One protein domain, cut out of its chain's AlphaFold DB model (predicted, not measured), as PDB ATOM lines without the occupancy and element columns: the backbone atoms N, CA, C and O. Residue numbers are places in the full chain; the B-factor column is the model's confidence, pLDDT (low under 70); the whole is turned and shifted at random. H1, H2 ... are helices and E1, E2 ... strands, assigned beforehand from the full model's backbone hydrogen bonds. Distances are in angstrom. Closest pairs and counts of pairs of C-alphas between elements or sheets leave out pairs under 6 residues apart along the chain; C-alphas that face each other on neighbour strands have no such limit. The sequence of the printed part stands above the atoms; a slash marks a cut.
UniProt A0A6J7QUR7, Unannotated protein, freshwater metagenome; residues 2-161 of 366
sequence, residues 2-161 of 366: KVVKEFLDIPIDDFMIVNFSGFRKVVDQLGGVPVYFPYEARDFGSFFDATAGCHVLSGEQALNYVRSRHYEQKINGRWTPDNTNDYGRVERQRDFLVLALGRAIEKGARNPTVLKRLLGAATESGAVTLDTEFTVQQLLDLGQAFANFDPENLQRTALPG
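AT A GLANCE: This is residues 2 to 161 of the 366 residues of the protein "Unannotated protein" of freshwater metagenome (UniProt A0A6J7QUR7). Two lobes sit side by side, bridged by the helix H2: one holds the long helix H4, the helix H3, the four-stranded sheet and the strand pair E2 and E5, and the other holds H5, H6 and the small strand pair E1 and E8. Residues 6 to 11, of which 6 to 8 belong to H1, stick out from the body. The printed part has 160 residues, with six named helices and eight named strands in the order H1 E1 H2 E2 E3 E4 E5 H3 E6 E7 H4 H5 E8 H6; the class is mixed. The largest sheet has the order E4, E3, E6, E7, all antiparallel. The whole is compact, with a radius of gyration of the C-alphas of 17.0 A and spans of 51 by 37 by 29 A.

HOW THE PARTS SIT: In the largest sheet, E4, residues 48 to 50, and E3, residues 41 to 43, form a hairpin, with N 43 and O 48 within hydrogen-bond range at 2.8 A. E6, residues 72 to 75, is the antiparallel neighbour of E3, with N 42 and O 72 at 2.9 A, and forms a hairpin with E7, residues 78 to 81, with N 73 and O 80 at 2.9 A. H3, residues 59 to 67, is on this sheet at a height over the sheet of 7.0 A; its closest C-alphas to E4 are those of Asn 64 and Phe 48, 5.0 A. With residues 89 to 96 alone, H4, residues 86 to 106, touches H3, the closest C-alphas being those of Gln 93 and Val 66, 5.3 A; they run opposite ways at a shallow tilt of 33 degrees, only just short of steep. E2, residues 33 to 37, is antiparallel to E5, residues 53 to 57, with N 35 and O 55 at 2.8 A; the C-alphas of Val 33 in E2 and Ala 100 in H4 are 5.9 A apart. H2, residues 20 to 29, touches H3 at Arg 24 and Gly 59, 3.7 A between C-alphas, at a steep tilt of 52 degrees. H5, residues 112 to 124, touches H2 with residues 118 to 122 alone, closest at the C-alphas of Ala 122 and Val 26, 6.0 A. H6, residues 136 to 145, touches H5, closest at the C-alphas of Leu 140 and Lys 116, 6.8 A. E1, residues 16 to 18, is antiparallel to E8, residues 128 to 130, with N 17 and O 129 at 2.8 A. H1, residues 2 to 8, touches no helix. In the six helices every O i to N i+4 pair is within hydrogen-bond range.

IN THESE COORDINATES: H1 begins at C-alpha 2, (138.186, 125.456, 123.123). H4 is 30.2 A long from first to last C-alpha, H5 17.6 A, H2 14.4 A and H6 14.2 A, ending at C-alpha 145, (141.786, 134.485, 97.996).

THE WHOLE: The two C-alphas farthest apart are those of Gly 77 and Glu 133, 52.0 A. The printed part has no cut, and no link is long. Residues 146 to 161 hold no named element. The mean pLDDT of the printed part is 88.7; residues 125 to 126 are under 70.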
ATOM      1  N   LYS A   2     138.218 126.892 122.761       85.44
ATOM      2  CA  LYS A   2     138.186 125.456 123.123       85.44
ATOM      3  C   LYS A   2     136.774 124.844 123.184       85.44
ATOM      4  O   LYS A   2     136.515 123.886 122.477       85.44
ATOM      5  N   VAL A   3     135.855 125.463 123.931       91.31
ATOM      6  CA  VAL A   3     134.465 124.981 124.067       91.31
ATOM      7  C   VAL A   3     133.745 124.876 122.720       91.31
ATOM      8  O   VAL A   3     133.062 123.895 122.482       91.31
ATOM      9  N   VAL A   4     133.905 125.857 121.827       90.75
ATOM     10  CA  VAL A   4     133.239 125.848 120.512       90.75
ATOM     11  C   VAL A   4     133.812 124.744 119.622       90.75
ATOM     12  O   VAL A   4     133.043 124.021 118.997       90.75
ATOM     13  N   LYS A   5     135.145 124.581 119.610       85.19
ATOM     14  CA  LYS A   5     135.823 123.495 118.883       85.19
ATOM     15  C   LYS A   5     135.337 122.128 119.355       85.19
ATOM     16  O   LYS A   5     134.946 121.316 118.536       85.19
ATOM     17  N   GLU A   6     135.329 121.895 120.666       88.94
ATOM     18  CA  GLU A   6     134.931 120.609 121.252       88.94
ATOM     19  C   GLU A   6     133.432 120.331 121.092       88.94
ATOM     20  O   GLU A   6     133.047 119.202 120.819       88.94
ATOM     21  N   PHE A   7     132.585 121.354 121.239       90.25
ATOM     22  CA  PHE A   7     131.135 121.201 121.123       90.25
ATOM     23  C   PHE A   7     130.688 120.924 119.683       90.25
ATOM     24  O   PHE A   7     129.802 120.105 119.462       90.25
ATOM     25  N   LEU A   8     131.288 121.606 118.702       89.50
ATOM     26  CA  LEU A   8     130.909 121.464 117.295       89.50
ATOM     27  C   LEU A   8     131.749 120.422 116.544       89.50
ATOM     28  O   LEU A   8     131.348 119.986 115.467       89.50
ATOM     29  N   ASP A   9     132.891 120.023 117.103       86.06
ATOM     30  CA  ASP A   9     133.918 119.194 116.459       86.06
ATOM     31  C   ASP A   9     134.412 119.780 115.123       86.06
ATOM     32  O   ASP A   9     134.679 119.071 114.163       86.06
ATOM     33  N   ILE A  10     134.486 121.113 115.042       85.19
ATOM     34  CA  ILE A  10     134.949 121.851 113.859       85.19
ATOM     35  C   ILE A  10     136.352 122.411 114.140       85.19
ATOM     36  O   ILE A  10     136.544 123.059 115.182       85.19
ATOM     37  N   PRO A  11     137.333 122.225 113.232       79.56
ATOM     38  CA  PRO A  11     138.607 122.923 113.334       79.56
ATOM     39  C   PRO A  11     138.373 124.431 113.170       79.56
ATOM     40  O   PRO A  11     137.766 124.884 112.205       79.56
ATOM     41  N   ILE A  12     138.824 125.215 114.150       85.06
ATOM     42  CA  ILE A  12     138.814 126.685 114.082       85.06
ATOM     43  C   ILE A  12     140.268 127.133 114.106       85.06
ATOM     44  O   ILE A  12     140.893 127.087 115.167       85.06
ATOM     45  N   ASP A  13     140.808 127.507 112.957       83.69
ATOM     46  CA  ASP A  13     142.215 127.894 112.834       83.69
ATOM     47  C   ASP A  13     142.444 129.272 113.458       83.69
ATOM     48  O   ASP A  13     143.204 129.393 114.415       83.69
ATOM     49  N   ASP A  14     141.647 130.254 113.036       88.19
ATOM     50  CA  ASP A  14     141.762 131.649 113.456       88.19
ATOM     51  C   ASP A  14     140.440 132.182 114.038       88.19
ATOM     52  O   ASP A  14     139.340 131.726 113.699       88.19
ATOM     53  N   PHE A  15     140.515 133.188 114.911       88.06
ATOM     54  CA  PHE A  15     139.348 133.915 115.401       88.06
ATOM     55  C   PHE A  15     139.590 135.418 115.547       88.06
ATOM     56  O   PHE A  15     140.680 135.914 115.821       88.06
ATOM     57  N   MET A  16     138.493 136.159 115.422       87.81
ATOM     58  CA  MET A  16     138.464 137.606 115.563       87.81
ATOM     59  C   MET A  16     137.389 138.001 116.574       87.81
ATOM     60  O   MET A  16     136.249 137.542 116.496       87.81
ATOM     61  N   ILE A  17     137.739 138.875 117.514       87.88
ATOM     62  CA  ILE A  17     136.815 139.438 118.498       87.88
ATOM     63  C   ILE A  17     136.618 140.919 118.194       87.88
ATOM     64  O   ILE A  17     137.573 141.684 118.075       87.88
ATOM     65  N   VAL A  18     135.355 141.328 118.115       88.62
ATOM     66  CA  VAL A  18     134.962 142.718 117.882       88.62
ATOM     67  C   VAL A  18     134.064 143.166 119.027       88.62
ATOM     68  O   VAL A  18     133.007 142.585 119.270       88.62
ATOM     69  N   ASN A  19     134.484 144.203 119.750       89.06
ATOM     70  CA  ASN A  19     133.653 144.822 120.783       89.06
ATOM     71  C   ASN A  19     132.741 145.911 120.179       89.06
ATOM     72  O   ASN A  19     132.869 146.283 119.015       89.06
ATOM     73  N   PHE A  20     131.826 146.476 120.971       92.50
ATOM     74  CA  PHE A  20     130.874 147.481 120.475       92.50
ATOM     75  C   PHE A  20     131.517 148.785 119.991       92.50
ATOM     76  O   PHE A  20     130.997 149.421 119.079       92.50
ATOM     77  N   SER A  21     132.617 149.234 120.602       88.69
ATOM     78  CA  SER A  21     133.346 150.399 120.083       88.69
ATOM     79  C   SER A  21     133.956 150.073 118.725       88.69
ATOM     80  O   SER A  21     133.863 150.872 117.796       88.69
ATOM     81  N   GLY A  22     134.515 148.874 118.605       88.56
ATOM     82  CA  GLY A  22     135.152 148.415 117.396       88.56
ATOM     83  C   GLY A  22     134.201 148.219 116.232       88.56
ATOM     84  O   GLY A  22     134.458 148.730 115.148       88.56
ATOM     85  N   PHE A  23     133.059 147.583 116.479       92.12
ATOM     86  CA  PHE A  23     132.004 147.428 115.484       92.12
ATOM     87  C   PHE A  23     131.599 148.781 114.883       92.12
ATOM     88  O   PHE A  23     131.589 148.935 113.663       92.12
ATOM     89  N   ARG A  24     131.334 149.783 115.738       92.56
ATOM     90  CA  ARG A  24     130.950 151.132 115.290       92.56
ATOM     91  C   ARG A  24     132.022 151.752 114.402       92.56
ATOM     92  O   ARG A  24     131.724 152.154 113.286       92.56
ATOM     93  N   LYS A  25     133.276 151.729 114.863       89.38
ATOM     94  CA  LYS A  25     134.422 152.246 114.107       89.38
ATOM     95  C   LYS A  25     134.558 151.574 112.743       89.38
ATOM     96  O   LYS A  25     134.756 152.276 111.761       89.38
ATOM     97  N   VAL A  26     134.443 150.247 112.661       89.56
ATOM     98  CA  VAL A  26     134.540 149.517 111.385       89.56
ATOM     99  C   VAL A  26     133.448 149.974 110.418       89.56
ATOM    100  O   VAL A  26     133.749 150.307 109.275       89.56
ATOM    101  N   VAL A  27     132.198 150.059 110.876       93.62
ATOM    102  CA  VAL A  27     131.078 150.540 110.052       93.62
ATOM    103  C   VAL A  27     131.286 151.994 109.610       93.62
ATOM    104  O   VAL A  27     131.088 152.315 108.439       93.62
ATOM    105  N   ASP A  28     131.745 152.869 110.504       92.06
ATOM    106  CA  ASP A  28     132.013 154.274 110.181       92.06
ATOM    107  C   ASP A  28     133.160 154.429 109.166       92.06
ATOM    108  O   ASP A  28     133.073 155.259 108.262       92.06
ATOM    109  N   GLN A  29     134.201 153.589 109.235       88.69
ATOM    110  CA  GLN A  29     135.293 153.560 108.247       88.69
ATOM    111  C   GLN A  29     134.823 153.122 106.853       88.69
ATOM    112  O   GLN A  29     135.373 153.562 105.841       88.69
ATOM    113  N   LEU A  30     133.771 152.303 106.777       91.12
ATOM    114  CA  LEU A  30     133.096 151.973 105.519       91.12
ATOM    115  C   LEU A  30     132.200 153.118 105.006       91.12
ATOM    116  O   LEU A  30     131.632 153.025 103.912       91.12
ATOM    117  N   GLY A  31     132.089 154.219 105.757       92.56
ATOM    118  CA  GLY A  31     131.165 155.315 105.485       92.56
ATOM    119  C   GLY A  31     129.710 154.902 105.696       92.56
ATOM    120  O   GLY A  31     128.857 155.303 104.903       92.56
ATOM    121  N   GLY A  32     129.462 154.050 106.697       95.44
ATOM    122  CA  GLY A  32     128.170 153.436 106.985       95.44
ATOM    123  C   GLY A  32     127.807 152.291 106.037       95.44
ATOM    124  O   GLY A  32     128.419 152.109 104.980       95.44
ATOM    125  N   VAL A  33     126.798 151.509 106.426       97.06
ATOM    126  CA  VAL A  33     126.307 150.350 105.661       97.06
ATOM    127  C   VAL A  33     124.881 150.616 105.174       97.06
ATOM    128  O   VAL A  33     124.007 150.879 106.003       97.06
ATOM    129  N   PRO A  34     124.619 150.560 103.855       96.56
ATOM    130  CA  PRO A  34     123.270 150.684 103.315       96.56
ATOM    131  C   PRO A  34     122.373 149.520 103.754       96.56
ATOM    132  O   PRO A  34     122.737 148.356 103.601       96.56
ATOM    133  N   VAL A  35     121.190 149.843 104.270       96.31
ATOM    134  CA  VAL A  35     120.153 148.893 104.682       96.31
ATOM    135  C   VAL A  35     118.794 149.413 104.214       96.31
ATOM    136  O   VAL A  35     118.441 150.572 104.428       96.31
ATOM    137  N   TYR A  36     118.031 148.550 103.555       95.38
ATOM    138  CA  TYR A  36     116.669 148.805 103.113       95.38
ATOM    139  C   TYR A  36     115.656 148.279 104.130       95.38
ATOM    140  O   TYR A  36     115.659 147.096 104.470       95.38
ATOM    141  N   PHE A  37     114.740 149.140 104.561       94.75
ATOM    142  CA  PHE A  37     113.630 148.772 105.431       94.75
ATOM    143  C   PHE A  37     112.314 148.846 104.648       94.75
ATOM    144  O   PHE A  37     111.929 149.935 104.222       94.75
ATOM    145  N   PRO A  38     111.587 147.730 104.449       91.19
ATOM    146  CA  PRO A  38     110.309 147.756 103.729       91.19
ATOM    147  C   PRO A  38     109.212 148.517 104.492       91.19
ATOM    148  O   PRO A  38     108.271 149.026 103.888       91.19
ATOM    149  N   TYR A  39     109.349 148.619 105.815       94.19
ATOM    150  CA  TYR A  39     108.436 149.308 106.722       94.19
ATOM    151  C   TYR A  39     109.234 150.134 107.730       94.19
ATOM    152  O   TYR A  39     110.423 149.883 107.925       94.19
ATOM    153  N   GLU A  40     108.574 151.080 108.406       96.69
ATOM    154  CA  GLU A  40     109.146 151.682 109.617       96.69
ATOM    155  C   GLU A  40     109.490 150.566 110.612       96.69
ATOM    156  O   GLU A  40     108.697 149.636 110.802       96.69
ATOM    157  N   ALA A  41     110.661 150.659 111.229       95.94
ATOM    158  CA  ALA A  41     111.216 149.640 112.097       95.94
ATOM    159  C   ALA A  41     111.809 150.261 113.358       95.94
ATOM    160  O   ALA A  41     112.482 151.284 113.277       95.94
ATOM    161  N   ARG A  42     111.606 149.626 114.514       96.88
ATOM    162  CA  ARG A  42     112.131 150.128 115.789       96.88
ATOM    163  C   ARG A  42     112.428 149.024 116.791       96.88
ATOM    164  O   ARG A  42     111.902 147.920 116.688       96.88
ATOM    165  N   ASP A  43     113.213 149.364 117.802       96.12
ATOM    166  CA  ASP A  43     113.378 148.599 119.034       96.12
ATOM    167  C   ASP A  43     113.812 149.545 120.158       96.12
ATOM    168  O   ASP A  43     114.915 150.100 120.143       96.12
ATOM    169  N   PHE A  44     112.949 149.695 121.163       94.19
ATOM    170  CA  PHE A  44     113.189 150.583 122.300       94.19
ATOM    171  C   PHE A  44     114.370 150.158 123.178       94.19
ATOM    172  O   PHE A  44     115.063 151.017 123.713       94.19
ATOM    173  N   GLY A  45     114.613 148.856 123.334       92.88
ATOM    174  CA  GLY A  45     115.690 148.336 124.181       92.88
ATOM    175  C   GLY A  45     117.079 148.545 123.578       92.88
ATOM    176  O   GLY A  45     118.062 148.666 124.307       92.88
ATOM    177  N   SER A  46     117.162 148.604 122.249       93.75
ATOM    178  CA  SER A  46     118.397 148.917 121.521       93.75
ATOM    179  C   SER A  46     118.500 150.372 121.060       93.75
ATOM    180  O   SER A  46     119.556 150.752 120.568       93.75
ATOM    181  N   PHE A  47     117.445 151.179 121.223       96.50
ATOM    182  CA  PHE A  47     117.314 152.520 120.634       96.50
ATOM    183  C   PHE A  47     117.435 152.523 119.102       96.50
ATOM    184  O   PHE A  47     117.935 153.479 118.506       96.50
ATOM    185  N   PHE A  48     117.025 151.432 118.454       97.38
ATOM    186  CA  PHE A  48     116.956 151.377 117.002       97.38
ATOM    187  C   PHE A  48     115.648 152.012 116.525       97.38
ATOM    188  O   PHE A  48     114.584 151.714 117.066       97.38
ATOM    189  N   ASP A  49     115.735 152.864 115.508       97.19
ATOM    190  CA  ASP A  49     114.591 153.464 114.825       97.19
ATOM    191  C   ASP A  49     114.987 153.788 113.380       97.19
ATOM    192  O   ASP A  49     116.078 154.309 113.126       97.19
ATOM    193  N   ALA A  50     114.122 153.445 112.433       96.94
ATOM    194  CA  ALA A  50     114.293 153.717 111.018       96.94
ATOM    195  C   ALA A  50     112.929 153.849 110.337       96.94
ATOM    196  O   ALA A  50     112.022 153.042 110.542       96.94
ATOM    197  N   THR A  51     112.791 154.840 109.459       97.00
ATOM    198  CA  THR A  51     111.629 154.928 108.570       97.00
ATOM    199  C   THR A  51     111.729 153.905 107.437       97.00
ATOM    200  O   THR A  51     112.802 153.369 107.163       97.00
ATOM    201  N   ALA A  52     110.625 153.645 106.734       95.00
ATOM    202  CA  ALA A  52     110.677 152.829 105.523       95.00
ATOM    203  C   ALA A  52     111.591 153.474 104.458       95.00
ATOM    204  O   ALA A  52     111.583 154.694 104.280       95.00
ATOM    205  N   GLY A  53     112.345 152.653 103.728       94.25
ATOM    206  CA  GLY A  53     113.242 153.069 102.652       94.25
ATOM    207  C   GLY A  53     114.707 152.688 102.875       94.25
ATOM    208  O   GLY A  53     115.040 151.858 103.718       94.25
ATOM    209  N   CYS A  54     115.583 153.278 102.063       95.69
ATOM    210  CA  CYS A  54     117.028 153.086 102.143       95.69
ATOM    211  C   CYS A  54     117.649 154.006 103.194       95.69
ATOM    212  O   CYS A  54     117.457 155.219 103.138       95.69
ATOM    213  N   HIS A  55     118.473 153.439 104.070       96.38
ATOM    214  CA  HIS A  55     119.259 154.181 105.051       96.38
ATOM    215  C   HIS A  55     120.709 153.728 105.007       96.38
ATOM    216  O   HIS A  55     120.982 152.533 104.957       96.38
ATOM    217  N   VAL A  56     121.647 154.668 105.070       97.25
ATOM    218  CA  VAL A  56     123.052 154.344 105.338       97.25
ATOM    219  C   VAL A  56     123.239 154.393 106.842       97.25
ATOM    220  O   VAL A  56     123.325 155.473 107.422       97.25
ATOM    221  N   LEU A  57     123.255 153.224 107.477       97.94
ATOM    222  CA  LEU A  57     123.388 153.142 108.923       97.94
ATOM    223  C   LEU A  57     124.810 153.528 109.327       97.94
ATOM    224  O   LEU A  57     125.777 152.893 108.892       97.94
ATOM    225  N   SER A  58     124.927 154.545 110.183       97.69
ATOM    226  CA  SER A  58     126.170 154.844 110.898       97.69
ATOM    227  C   SER A  58     126.553 153.687 111.821       97.69
ATOM    228  O   SER A  58     125.742 152.800 112.092       97.69
ATOM    229  N   GLY A  59     127.770 153.695 112.361       96.12
ATOM    230  CA  GLY A  59     128.217 152.675 113.300       96.12
ATOM    231  C   GLY A  59     127.268 152.509 114.481       96.12
ATOM    232  O   GLY A  59     126.923 151.383 114.837       96.12
ATOM    233  N   GLU A  60     126.804 153.612 115.066       97.19
ATOM    234  CA  GLU A  60     125.844 153.586 116.172       97.19
ATOM    235  C   GLU A  60     124.485 153.012 115.756       97.19
ATOM    236  O   GLU A  60     123.987 152.096 116.410       97.19
ATOM    237  N   GLN A  61     123.917 153.475 114.640       98.06
ATOM    238  CA  GLN A  61     122.632 152.971 114.145       98.06
ATOM    239  C   GLN A  61     122.710 151.484 113.782       98.06
ATOM    240  O   GLN A  61     121.819 150.712 114.132       98.06
ATOM    241  N   ALA A  62     123.796 151.068 113.132       97.75
ATOM    242  CA  ALA A  62     124.069 149.677 112.807       97.75
ATOM    243  C   ALA A  62     124.210 148.823 114.071       97.75
ATOM    244  O   ALA A  62     123.687 147.713 114.122       97.75
ATOM    245  N   LEU A  63     124.880 149.335 115.111       97.06
ATOM    246  CA  LEU A  63     125.039 148.621 116.375       97.06
ATOM    247  C   LEU A  63     123.686 148.420 117.063       97.06
ATOM    248  O   LEU A  63     123.417 147.328 117.565       97.06
ATOM    249  N   ASN A  64     122.841 149.452 117.075       97.69
ATOM    250  CA  ASN A  64     121.488 149.375 117.624       97.69
ATOM    251  C   ASN A  64     120.656 148.356 116.832       97.69
ATOM    252  O   ASN A  64     120.050 147.458 117.414       97.69
ATOM    253  N   TYR A  65     120.737 148.412 115.503       97.00
ATOM    254  CA  TYR A  65     120.053 147.498 114.596       97.00
ATOM    255  C   TYR A  65     120.402 146.019 114.840       97.00
ATOM    256  O   TYR A  65     119.521 145.201 115.106       97.00
ATOM    257  N   VAL A  66     121.690 145.652 114.815       95.75
ATOM    258  CA  VAL A  66     122.120 144.244 114.951       95.75
ATOM    259  C   VAL A  66     121.958 143.688 116.373       95.75
ATOM    260  O   VAL A  66     122.003 142.473 116.583       95.75
ATOM    261  N   ARG A  67     121.782 144.561 117.371       94.75
ATOM    262  CA  ARG A  67     121.516 144.185 118.770       94.75
ATOM    263  C   ARG A  67     120.032 144.127 119.107       94.75
ATOM    264  O   ARG A  67     119.703 143.677 120.205       94.75
ATOM    265  N   SER A  68     119.165 144.552 118.193       93.62
ATOM    266  CA  SER A  68     117.726 144.574 118.401       93.62
ATOM    267  C   SER A  68     117.188 143.176 118.734       93.62
ATOM    268  O   SER A  68     117.382 142.217 117.978       93.62
ATOM    269  N   ARG A  69     116.540 143.068 119.899       91.50
ATOM    270  CA  ARG A  69     115.932 141.843 120.451       91.50
ATOM    271  C   ARG A  69     114.409 141.860 120.359       91.50
ATOM    272  O   ARG A  69     113.798 140.813 120.205       91.50
ATOM    273  N   HIS A  70     113.821 143.047 120.456       91.94
ATOM    274  CA  HIS A  70     112.386 143.300 120.395       91.94
ATOM    275  C   HIS A  70     112.100 144.161 119.167       91.94
ATOM    276  O   HIS A  70     111.550 145.255 119.264       91.94
ATOM    277  N   TYR A  71     112.569 143.674 118.019       93.19
ATOM    278  CA  TYR A  71     112.402 144.347 116.743       93.19
ATOM    279  C   TYR A  71     110.918 144.401 116.380       93.19
ATOM    280  O   TYR A  71     110.233 143.380 116.404       93.19
ATOM    281  N   GLU A  72     110.412 145.581 116.046       94.94
ATOM    282  CA  GLU A  72     109.039 145.789 115.600       94.94
ATOM    283  C   GLU A  72     109.030 146.461 114.234       94.94
ATOM    284  O   GLU A  72     109.824 147.363 113.970       94.94
ATOM    285  N   GLN A  73     108.072 146.076 113.396       94.69
ATOM    286  CA  GLN A  73     107.798 146.743 112.129       94.69
ATOM    287  C   GLN A  73     106.373 147.257 112.079       94.69
ATOM    288  O   GLN A  73     105.444 146.629 112.587       94.69
ATOM    289  N   LYS A  74     106.171 148.392 111.420       95.75
ATOM    290  CA  LYS A  74     104.846 148.980 111.254       95.75
ATOM    291  C   LYS A  74     104.165 148.444 109.999       95.75
ATOM    292  O   LYS A  74     104.236 149.037 108.925       95.75
ATOM    293  N   ILE A  75     103.471 147.325 110.154       92.31
ATOM    294  CA  ILE A  75     102.758 146.633 109.076       92.31
ATOM    295  C   ILE A  75     101.272 146.990 109.173       92.31
ATOM    296  O   ILE A  75     100.674 146.905 110.245       92.31
ATOM    297  N   ASN A  76     100.663 147.430 108.066       92.19
ATOM    298  CA  ASN A  76      99.255 147.865 108.019       92.19
ATOM    299  C   ASN A  76      98.901 148.921 109.088       92.19
ATOM    300  O   ASN A  76      97.830 148.888 109.691       92.19
ATOM    301  N   GLY A  77      99.832 149.842 109.361       93.00
ATOM    302  CA  GLY A  77      99.663 150.904 110.358       93.00
ATOM    303  C   GLY A  77      99.848 150.469 111.816       93.00
ATOM    304  O   GLY A  77      99.724 151.308 112.707       93.00
ATOM    305  N   ARG A  78     100.179 149.197 112.083       95.12
ATOM    306  CA  ARG A  78     100.351 148.653 113.434       95.12
ATOM    307  C   ARG A  78     101.767 148.127 113.657       95.12
ATOM    308  O   ARG A  78     102.295 147.375 112.842       95.12
ATOM    309  N   TRP A  79     102.352 148.481 114.798       95.56
ATOM    310  CA  TRP A  79     103.599 147.881 115.266       95.56
ATOM    311  C   TRP A  79     103.395 146.392 115.534       95.56
ATOM    312  O   TRP A  79     102.538 146.000 116.329       95.56
ATOM    313  N   THR A  80     104.152 145.586 114.803       93.88
ATOM    314  CA  THR A  80     104.091 144.133 114.793       93.88
ATOM    315  C   THR A  80     105.471 143.613 115.185       93.88
ATOM    316  O   THR A  80     106.436 143.914 114.476       93.88
ATOM    317  N   PRO A  81     105.594 142.889 116.308       89.56
ATOM    318  CA  PRO A  81     106.872 142.353 116.749       89.56
ATOM    319  C   PRO A  81     107.354 141.235 115.824       89.56
ATOM    320  O   PRO A  81     106.578 140.386 115.376       89.56
ATOM    321  N   ASP A  82     108.659 141.211 115.593       80.88
ATOM    322  CA  ASP A  82     109.384 140.084 115.027       80.88
ATOM    323  C   ASP A  82     109.446 138.973 116.087       80.88
ATOM    324  O   ASP A  82     110.334 138.917 116.938       80.88
ATOM    325  N   ASN A  83     108.429 138.109 116.085       76.88
ATOM    326  CA  ASN A  83     108.219 137.038 117.070       76.88
ATOM    327  C   ASN A  83     109.251 135.891 116.980       76.88
ATOM    328  O   ASN A  83     109.007 134.791 117.473       76.88
ATOM    329  N   THR A  84     110.398 136.127 116.347       73.44
ATOM    330  CA  THR A  84     111.501 135.171 116.196       73.44
ATOM    331  C   THR A  84     112.554 135.301 117.304       73.44
ATOM    332  O   THR A  84     113.453 134.464 117.404       73.44
ATOM    333  N   ASN A  85     112.426 136.303 118.184       72.25
ATOM    334  CA  ASN A  85     113.294 136.524 119.345       72.25
ATOM    335  C   ASN A  85     114.792 136.527 118.951       72.25
ATOM    336  O   ASN A  85     115.209 137.256 118.047       72.25
ATOM    337  N   ASP A  86     115.619 135.702 119.600       80.69
ATOM    338  CA  ASP A  86     117.054 135.606 119.326       80.69
ATOM    339  C   ASP A  86     117.376 135.132 117.899       80.69
ATOM    340  O   ASP A  86     118.409 135.535 117.358       80.69
ATOM    341  N   TYR A  87     116.495 134.357 117.256       82.44
ATOM    342  CA  TYR A  87     116.713 133.878 115.888       82.44
ATOM    343  C   TYR A  87     116.721 135.021 114.872       82.44
ATOM    344  O   TYR A  87     117.656 135.104 114.073       82.44
ATOM    345  N   GLY A  88     115.765 135.953 114.955       83.81
ATOM    346  CA  GLY A  88     115.736 137.135 114.087       83.81
ATOM    347  C   GLY A  88     116.943 138.042 114.304       83.81
ATOM    348  O   GLY A  88     117.502 138.589 113.356       83.81
ATOM    349  N   ARG A  89     117.433 138.151 115.547       88.88
ATOM    350  CA  ARG A  89     118.673 138.891 115.831       88.88
ATOM    351  C   ARG A  89     119.890 138.234 115.171       88.88
ATOM    352  O   ARG A  89     120.697 138.929 114.557       88.88
ATOM    353  N   VAL A  90     120.028 136.914 115.290       88.12
ATOM    354  CA  VAL A  90     121.126 136.154 114.665       88.12
ATOM    355  C   VAL A  90     121.037 136.211 113.137       88.12
ATOM    356  O   VAL A  90     122.060 136.281 112.460       88.12
ATOM    357  N   GLU A  91     119.836 136.216 112.561       87.06
ATOM    358  CA  GLU A  91     119.619 136.469 111.131       87.06
ATOM    359  C   GLU A  91     120.070 137.870 110.710       87.06
ATOM    360  O   GLU A  91     120.957 137.976 109.865       87.06
ATOM    361  N   ARG A  92     119.597 138.933 111.376       91.38
ATOM    362  CA  ARG A  92     120.034 140.313 111.096       91.38
ATOM    363  C   ARG A  92     121.546 140.487 111.182       91.38
ATOM    364  O   ARG A  92     122.114 141.204 110.369       91.38
ATOM    365  N   GLN A  93     122.210 139.845 112.143       93.50
ATOM    366  CA  GLN A  93     123.672 139.888 112.271       93.50
ATOM    367  C   GLN A  93     124.382 139.227 111.083       93.50
ATOM    368  O   GLN A  93     125.327 139.803 110.541       93.50
ATOM    369  N   ARG A  94     123.921 138.041 110.661       91.00
ATOM    370  CA  ARG A  94     124.461 137.324 109.493       91.00
ATOM    371  C   ARG A  94     124.242 138.110 108.204       91.00
ATOM    372  O   ARG A  94     125.157 138.216 107.396       91.00
ATOM    373  N   ASP A  95     123.069 138.704 108.039       91.88
ATOM    374  CA  ASP A  95     122.739 139.477 106.845       91.88
ATOM    375  C   ASP A  95     123.468 140.819 106.814       91.88
ATOM    376  O   ASP A  95     124.005 141.208 105.779       91.88
ATOM    377  N   PHE A  96     123.600 141.487 107.963       95.38
ATOM    378  CA  PHE A  96     124.395 142.705 108.075       95.38
ATOM    379  C   PHE A  96     125.868 142.464 107.728       95.38
ATOM    380  O   PHE A  96     126.489 143.328 107.113       95.38
ATOM    381  N   LEU A  97     126.427 141.291 108.055       93.62
ATOM    382  CA  LEU A  97     127.774 140.919 107.613       93.62
ATOM    383  C   LEU A  97     127.870 140.895 106.080       93.62
ATOM    384  O   LEU A  97     128.830 141.427 105.529       93.62
ATOM    385  N   VAL A  98     126.870 140.341 105.388       93.25
ATOM    386  CA  VAL A  98     126.839 140.323 103.917       93.25
ATOM    387  C   VAL A  98     126.743 141.740 103.347       93.25
ATOM    388  O   VAL A  98     127.496 142.084 102.435       93.25
ATOM    389  N   LEU A  99     125.888 142.594 103.919       94.88
ATOM    390  CA  LEU A  99     125.765 144.000 103.510       94.88
ATOM    391  C   LEU A  99     127.067 144.783 103.748       94.88
ATOM    392  O   LEU A  99     127.497 145.554 102.890       94.88
ATOM    393  N   ALA A 100     127.735 144.556 104.881       94.38
ATOM    394  CA  ALA A 100     129.017 145.177 105.200       94.38
ATOM    395  C   ALA A 100     130.141 144.702 104.262       94.38
ATOM    396  O   ALA A 100     130.956 145.520 103.835       94.38
ATOM    397  N   LEU A 101     130.165 143.415 103.892       92.38
ATOM    398  CA  LEU A 101     131.088 142.877 102.886       92.38
ATOM    399  C   LEU A 101     130.845 143.511 101.512       92.38
ATOM    400  O   LEU A 101     131.796 143.964 100.873       92.38
ATOM    401  N   GLY A 102     129.583 143.611 101.085       92.25
ATOM    402  CA  GLY A 102     129.202 144.314  99.858       92.25
ATOM    403  C   GLY A 102     129.689 145.763  99.867       92.25
ATOM    404  O   GLY A 102     130.386 146.195  98.948       92.25
ATOM    405  N   ARG A 103     129.446 146.484 100.967       93.38
ATOM    406  CA  ARG A 103     129.915 147.861 101.143       93.38
ATOM    407  C   ARG A 103     131.439 147.982 101.120       93.38
ATOM    408  O   ARG A 103     131.971 148.910 100.516       93.38
ATOM    409  N   ALA A 104     132.163 147.061 101.751       91.69
ATOM    410  CA  ALA A 104     133.622 147.045 101.703       91.69
ATOM    411  C   ALA A 104     134.130 146.866 100.263       91.69
ATOM    412  O   ALA A 104     135.034 147.588  99.834       91.69
ATOM    413  N   ILE A 105     133.514 145.965  99.489       91.88
ATOM    414  CA  ILE A 105     133.831 145.757  98.070       91.88
ATOM    415  C   ILE A 105     133.556 147.024  97.252       91.88
ATOM    416  O   ILE A 105     134.431 147.434  96.490       91.88
ATOM    417  N   GLU A 106     132.415 147.691  97.454       91.19
ATOM    418  CA  GLU A 106     132.101 148.984  96.820       91.19
ATOM    419  C   GLU A 106     133.145 150.061  97.139       91.19
ATOM    420  O   GLU A 106     133.514 150.856  96.275       91.19
ATOM    421  N   LYS A 107     133.660 150.081  98.376       90.94
ATOM    422  CA  LYS A 107     134.746 150.978  98.800       90.94
ATOM    423  C   LYS A 107     136.124 150.568  98.275       90.94
ATOM    424  O   LYS A 107     137.098 151.273  98.534       90.94
ATOM    425  N   GLY A 108     136.210 149.476  97.519       90.69
ATOM    426  CA  GLY A 108     137.424 149.029  96.852       90.69
ATOM    427  C   GLY A 108     138.209 147.965  97.611       90.69
ATOM    428  O   GLY A 108     139.385 147.795  97.315       90.69
ATOM    429  N   ALA A 109     137.604 147.222  98.546       89.69
ATOM    430  CA  ALA A 109     138.285 146.153  99.292       89.69
ATOM    431  C   ALA A 109     138.871 145.034  98.405       89.69
ATOM    432  O   ALA A 109     139.733 144.290  98.858       89.69
ATOM    433  N   ARG A 110     138.475 144.939  97.126       89.62
ATOM    434  CA  ARG A 110     139.122 144.055  96.136       89.62
ATOM    435  C   ARG A 110     140.524 144.521  95.721       89.62
ATOM    436  O   ARG A 110     141.290 143.740  95.167       89.62
ATOM    437  N   ASN A 111     140.876 145.784  95.965       89.75
ATOM    438  CA  ASN A 111     142.223 146.300  95.760       89.75
ATOM    439  C   ASN A 111     143.066 146.059  97.031       89.75
ATOM    440  O   ASN A 111     142.718 146.600  98.085       89.75
ATOM    441  N   PRO A 112     144.197 145.330  96.957       86.69
ATOM    442  CA  PRO A 112     145.007 144.994  98.132       86.69
ATOM    443  C   PRO A 112     145.491 146.205  98.942       86.69
ATOM    444  O   PRO A 112     145.547 146.151 100.168       86.69
ATOM    445  N   THR A 113     145.799 147.325  98.282       88.56
ATOM    446  CA  THR A 113     146.234 148.563  98.948       88.56
ATOM    447  C   THR A 113     145.095 149.190  99.749       88.56
ATOM    448  O   THR A 113     145.296 149.647 100.876       88.56
ATOM    449  N   VAL A 114     143.882 149.194  99.189       87.69
ATOM    450  CA  VAL A 114     142.685 149.692  99.878       87.69
ATOM    451  C   VAL A 114     142.308 148.769 101.033       87.69
ATOM    452  O   VAL A 114     142.049 149.261 102.130       87.69
ATOM    453  N   LEU A 115     142.345 147.451 100.817       86.56
ATOM    454  CA  LEU A 115     142.087 146.456 101.855       86.56
ATOM    455  C   LEU A 115     143.051 146.615 103.031       86.56
ATOM    456  O   LEU A 115     142.609 146.699 104.173       86.56
ATOM    457  N   LYS A 116     144.354 146.758 102.763       86.69
ATOM    458  CA  LYS A 116     145.366 146.991 103.802       86.69
ATOM    459  C   LYS A 116     145.075 148.238 104.626       86.69
ATOM    460  O   LYS A 116     145.206 148.198 105.843       86.69
ATOM    461  N   ARG A 117     144.644 149.330 103.989       85.75
ATOM    462  CA  ARG A 117     144.255 150.557 104.697       85.75
ATOM    463  C   ARG A 117     143.022 150.344 105.582       85.75
ATOM    464  O   ARG A 117     143.013 150.818 106.712       85.75
ATOM    465  N   LEU A 118     142.005 149.636 105.086       82.19
ATOM    466  CA  LEU A 118     140.791 149.323 105.852       82.19
ATOM    467  C   LEU A 118     141.098 148.419 107.060       82.19
ATOM    468  O   LEU A 118     140.655 148.705 108.169       82.19
ATOM    469  N   LEU A 119     141.902 147.370 106.859       82.00
ATOM    470  CA  LEU A 119     142.325 146.447 107.918       82.00
ATOM    471  C   LEU A 119     143.246 147.121 108.943       82.00
ATOM    472  O   LEU A 119     143.082 146.908 110.144       82.00
ATOM    473  N   GLY A 120     144.180 147.962 108.490       79.00
ATOM    474  CA  GLY A 120     145.050 148.758 109.360       79.00
ATOM    475  C   GLY A 120     144.236 149.674 110.271       79.00
ATOM    476  O   GLY A 120     144.359 149.598 111.486       79.00
ATOM    477  N   ALA A 121     143.290 150.436 109.712       74.38
ATOM    478  CA  ALA A 121     142.410 151.295 110.506       74.38
ATOM    479  C   ALA A 121     141.577 150.509 111.542       74.38
ATOM    480  O   ALA A 121     141.370 150.974 112.667       74.38
ATOM    481  N   ALA A 122     141.109 149.306 111.194       73.19
ATOM    482  CA  ALA A 122     140.354 148.450 112.108       73.19
ATOM    483  C   ALA A 122     141.229 147.861 113.235       73.19
ATOM    484  O   ALA A 122     140.817 147.829 114.394       73.19
ATOM    485  N   THR A 123     142.448 147.426 112.929       76.38
ATOM    486  CA  THR A 123     143.349 146.805 113.916       76.38
ATOM    487  C   THR A 123     144.031 147.842 114.813       76.38
ATOM    488  O   THR A 123     143.997 147.715 116.035       76.38
ATOM    489  N   GLU A 124     144.551 148.933 114.245       73.25
ATOM    490  CA  GLU A 124     145.243 150.005 114.981       73.25
ATOM    491  C   GLU A 124     144.315 150.774 115.928       73.25
ATOM    492  O   GLU A 124     144.729 151.228 116.993       73.25
ATOM    493  N   SER A 125     143.030 150.898 115.583       68.38
ATOM    494  CA  SER A 125     142.054 151.603 116.423       68.38
ATOM    495  C   SER A 125     141.588 150.806 117.651       68.38
ATOM    496  O   SER A 125     140.707 151.285 118.382       68.38
ATOM    497  N   GLY A 126     142.129 149.595 117.857       69.56
ATOM    498  CA  GLY A 126     141.695 148.644 118.883       69.56
ATOM    499  C   GLY A 126     140.263 148.148 118.668       69.56
ATOM    500  O   GLY A 126     139.619 147.679 119.608       69.56
ATOM    501  N   ALA A 127     139.726 148.318 117.454       71.88
ATOM    502  CA  ALA A 127     138.372 147.904 117.116       71.88
ATOM    503  C   ALA A 127     138.251 146.382 116.992       71.88
ATOM    504  O   ALA A 127     137.190 145.808 117.247       71.88
ATOM    505  N   VAL A 128     139.351 145.738 116.622       78.94
ATOM    506  CA  VAL A 128     139.420 144.316 116.344       78.94
ATOM    507  C   VAL A 128     140.570 143.713 117.135       78.94
ATOM    508  O   VAL A 128     141.692 144.208 117.084       78.94
ATOM    509  N   THR A 129     140.289 142.631 117.852       81.31
ATOM    510  CA  THR A 129     141.308 141.781 118.464       81.31
ATOM    511  C   THR A 129     141.402 140.497 117.658       81.31
ATOM    512  O   THR A 129     140.410 139.784 117.516       81.31
ATOM    513  N   LEU A 130     142.585 140.229 117.117       83.12
ATOM    514  CA  LEU A 130     142.919 138.973 116.452       83.12
ATOM    515  C   LEU A 130     143.553 138.029 117.474       83.12
ATOM    516  O   LEU A 130     144.073 138.485 118.500       83.12
ATOM    517  N   ASP A 131     143.486 136.727 117.226       80.62
ATOM    518  CA  ASP A 131     144.280 135.780 117.999       80.62
ATOM    519  C   ASP A 131     145.784 135.909 117.695       80.62
ATOM    520  O   ASP A 131     146.217 136.723 116.879       80.62
ATOM    521  N   THR A 132     146.602 135.157 118.429       75.88
ATOM    522  CA  THR A 132     148.064 135.265 118.354       75.88
ATOM    523  C   THR A 132     148.655 134.783 117.034       75.88
ATOM    524  O   THR A 132     149.752 135.212 116.684       75.88
ATOM    525  N   GLU A 133     147.966 133.884 116.335       78.38
ATOM    526  CA  GLU A 133     148.401 133.283 115.075       78.38
ATOM    527  C   GLU A 133     147.754 133.967 113.866       78.38
ATOM    528  O   GLU A 133     148.310 133.882 112.773       78.38
ATOM    529  N   PHE A 134     146.665 134.719 114.061       84.56
ATOM    530  CA  PHE A 134     145.982 135.447 112.999       84.56
ATOM    531  C   PHE A 134     146.533 136.861 112.787       84.56
ATOM    532  O   PHE A 134     146.204 137.832 113.472       84.56
ATOM    533  N   THR A 135     147.389 137.000 111.783       85.12
ATOM    534  CA  THR A 135     148.075 138.250 111.443       85.12
ATOM    535  C   THR A 135     147.318 139.091 110.411       85.12
ATOM    536  O   THR A 135     146.492 138.612 109.633       85.12
ATOM    537  N   VAL A 136     147.682 140.376 110.318       82.94
ATOM    538  CA  VAL A 136     147.200 141.273 109.247       82.94
ATOM    539  C   VAL A 136     147.555 140.737 107.854       82.94
ATOM    540  O   VAL A 136     146.800 140.960 106.911       82.94
ATOM    541  N   GLN A 137     148.675 140.019 107.710       84.50
ATOM    542  CA  GLN A 137     149.045 139.411 106.433       84.50
ATOM    543  C   GLN A 137     148.089 138.271 106.062       84.50
ATOM    544  O   GLN A 137     147.591 138.272 104.943       84.50
ATOM    545  N   GLN A 138     147.730 137.386 106.999       88.44
ATOM    546  CA  GLN A 138     146.715 136.350 106.747       88.44
ATOM    547  C   GLN A 138     145.351 136.950 106.393       88.44
ATOM    548  O   GLN A 138     144.675 136.438 105.507       88.44
ATOM    549  N   LEU A 139     144.951 138.065 107.013       86.06
ATOM    550  CA  LEU A 139     143.728 138.780 106.624       86.06
ATOM    551  C   LEU A 139     143.792 139.324 105.189       86.06
ATOM    552  O   LEU A 139     142.787 139.304 104.473       86.06
ATOM    553  N   LEU A 140     144.956 139.819 104.760       86.75
ATOM    554  CA  LEU A 140     145.171 140.254 103.380       86.75
ATOM    555  C   LEU A 140     145.128 139.077 102.408       86.75
ATOM    556  O   LEU A 140     144.474 139.187 101.373       86.75
ATOM    557  N   ASP A 141     145.782 137.970 102.748       88.75
ATOM    558  CA  ASP A 141     145.811 136.754 101.934       88.75
ATOM    559  C   ASP A 141     144.400 136.161 101.804       88.75
ATOM    560  O   ASP A 141     143.973 135.816 100.702       88.75
ATOM    561  N   LEU A 142     143.624 136.159 102.894       87.81
ATOM    562  CA  LEU A 142     142.212 135.782 102.898       87.81
ATOM    563  C   LEU A 142     141.393 136.699 101.982       87.81
ATOM    564  O   LEU A 142     140.662 136.227 101.114       87.81
ATOM    565  N   GLY A 143     141.539 138.019 102.117       86.19
ATOM    566  CA  GLY A 143     140.838 138.967 101.249       86.19
ATOM    567  C   GLY A 143     141.195 138.807  99.766       86.19
ATOM    568  O   GLY A 143     140.325 138.952  98.910       86.19
ATOM    569  N   GLN A 144     142.448 138.460  99.451       86.06
ATOM    570  CA  GLN A 144     142.891 138.173  98.083       86.06
ATOM    571  C   GLN A 144     142.335 136.848  97.554       86.06
ATOM    572  O   GLN A 144     141.844 136.808  96.425       86.06
ATOM    573  N   ALA A 145     142.353 135.783  98.360       87.19
ATOM    574  CA  ALA A 145     141.786 134.485  97.996       87.19
ATOM    575  C   ALA A 145     140.288 134.589  97.659       87.19
ATOM    576  O   ALA A 145     139.797 133.912  96.757       87.19
ATOM    577  N   PHE A 146     139.581 135.505  98.324       84.56
ATOM    578  CA  PHE A 146     138.165 135.787  98.101       84.56
ATOM    579  C   PHE A 146     137.917 137.043  97.241       84.56
ATOM    580  O   PHE A 146     136.800 137.553  97.207       84.56
ATOM    581  N   ALA A 147     138.900 137.543  96.482       84.88
ATOM    582  CA  ALA A 147     138.736 138.781  95.704       84.88
ATOM    583  C   ALA A 147     137.590 138.712  94.673       84.88
ATOM    584  O   ALA A 147     136.907 139.710  94.436       84.88
ATOM    585  N   ASN A 148     137.345 137.531  94.095       86.25
ATOM    586  CA  ASN A 148     136.265 137.284  93.130       86.25
ATOM    587  C   ASN A 148     134.970 136.773  93.777       86.25
ATOM    588  O   ASN A 148     134.019 136.444  93.071       86.25
ATOM    589  N   PHE A 149     134.927 136.686  95.105       85.19
ATOM    590  CA  PHE A 149     133.746 136.251  95.829       85.19
ATOM    591  C   PHE A 149     132.621 137.279  95.684       85.19
ATOM    592  O   PHE A 149     132.841 138.497  95.752       85.19
ATOM    593  N   ASP A 150     131.414 136.769  95.472       86.75
ATOM    594  CA  ASP A 150     130.185 137.536  95.590       86.75
ATOM    595  C   ASP A 150     129.620 137.304  97.000       86.75
ATOM    596  O   ASP A 150     129.265 136.161  97.313       86.75
ATOM    597  N   PRO A 151     129.537 138.343  97.855       85.31
ATOM    598  CA  PRO A 151     128.980 138.227  99.199       85.31
ATOM    599  C   PRO A 151     127.589 137.598  99.249       85.31
ATOM    600  O   PRO A 151     127.250 136.959 100.244       85.31
ATOM    601  N   GLU A 152     126.785 137.733  98.193       83.44
ATOM    602  CA  GLU A 152     125.440 137.155  98.150       83.44
ATOM    603  C   GLU A 152     125.449 135.624  98.100       83.44
ATOM    604  O   GLU A 152     124.512 134.980  98.577       83.44
ATOM    605  N   ASN A 153     126.545 135.039  97.610       82.62
ATOM    606  CA  ASN A 153     126.764 133.597  97.581       82.62
ATOM    607  C   ASN A 153     127.281 133.046  98.921       82.62
ATOM    608  O   ASN A 153     127.567 131.849  99.019       82.62
ATOM    609  N   LEU A 154     127.403 133.885  99.960       81.25
ATOM    610  CA  LEU A 154     127.767 133.432 101.298       81.25
ATOM    611  C   LEU A 154     126.691 132.494 101.850       81.25
ATOM    612  O   LEU A 154     125.573 132.910 102.181       81.25
ATOM    613  N   GLN A 155     127.068 131.223 101.984       79.00
ATOM    614  CA  GLN A 155     126.249 130.209 102.632       79.00
ATOM    615  C   GLN A 155     126.119 130.544 104.117       79.00
ATOM    616  O   GLN A 155     127.108 130.714 104.830       79.00
ATOM    617  N   ARG A 156     124.874 130.659 104.571       76.69
ATOM    618  CA  ARG A 156     124.514 131.034 105.938       76.69
ATOM    619  C   ARG A 156     123.610 129.948 106.488       76.69
ATOM    620  O   ARG A 156     122.516 129.737 105.973       76.69
ATOM    621  N   THR A 157     124.033 129.304 107.568       76.44
ATOM    622  CA  THR A 157     123.243 128.250 108.206       76.44
ATOM    623  C   THR A 157     123.134 128.527 109.697       76.44
ATOM    624  O   THR A 157     124.103 128.934 110.335       76.44
ATOM    625  N   ALA A 158     121.928 128.380 110.241       79.31
ATOM    626  CA  ALA A 158     121.712 128.340 111.681       79.31
ATOM    627  C   ALA A 158     121.637 126.875 112.104       79.31
ATOM    628  O   ALA A 158     121.009 126.074 111.410       79.31
ATOM    629  N   LEU A 159     122.262 126.537 113.229       84.56
ATOM    630  CA  LEU A 159     122.096 125.209 113.799       84.56
ATOM    631  C   LEU A 159     120.669 125.085 114.356       84.56
ATOM    632  O   LEU A 159     120.217 125.998 115.056       84.56
ATOM    633  N   PRO A 160     119.949 124.006 114.019       78.44
ATOM    634  CA  PRO A 160     118.594 123.786 114.494       78.44
ATOM    635  C   PRO A 160     118.607 123.567 116.004       78.44
ATOM    636  O   PRO A 160     119.485 122.899 116.549       78.44
ATOM    637  N   GLY A 161     117.619 124.130 116.686       82.75
ATOM    638  CA  GLY A 161     117.477 123.966 118.118       82.75
ATOM    639  C   GLY A 161     116.113 124.412 118.607       82.75
ATOM    640  O   GLY A 161     115.407 125.181 117.955       82.75
TER     641      GLY A 161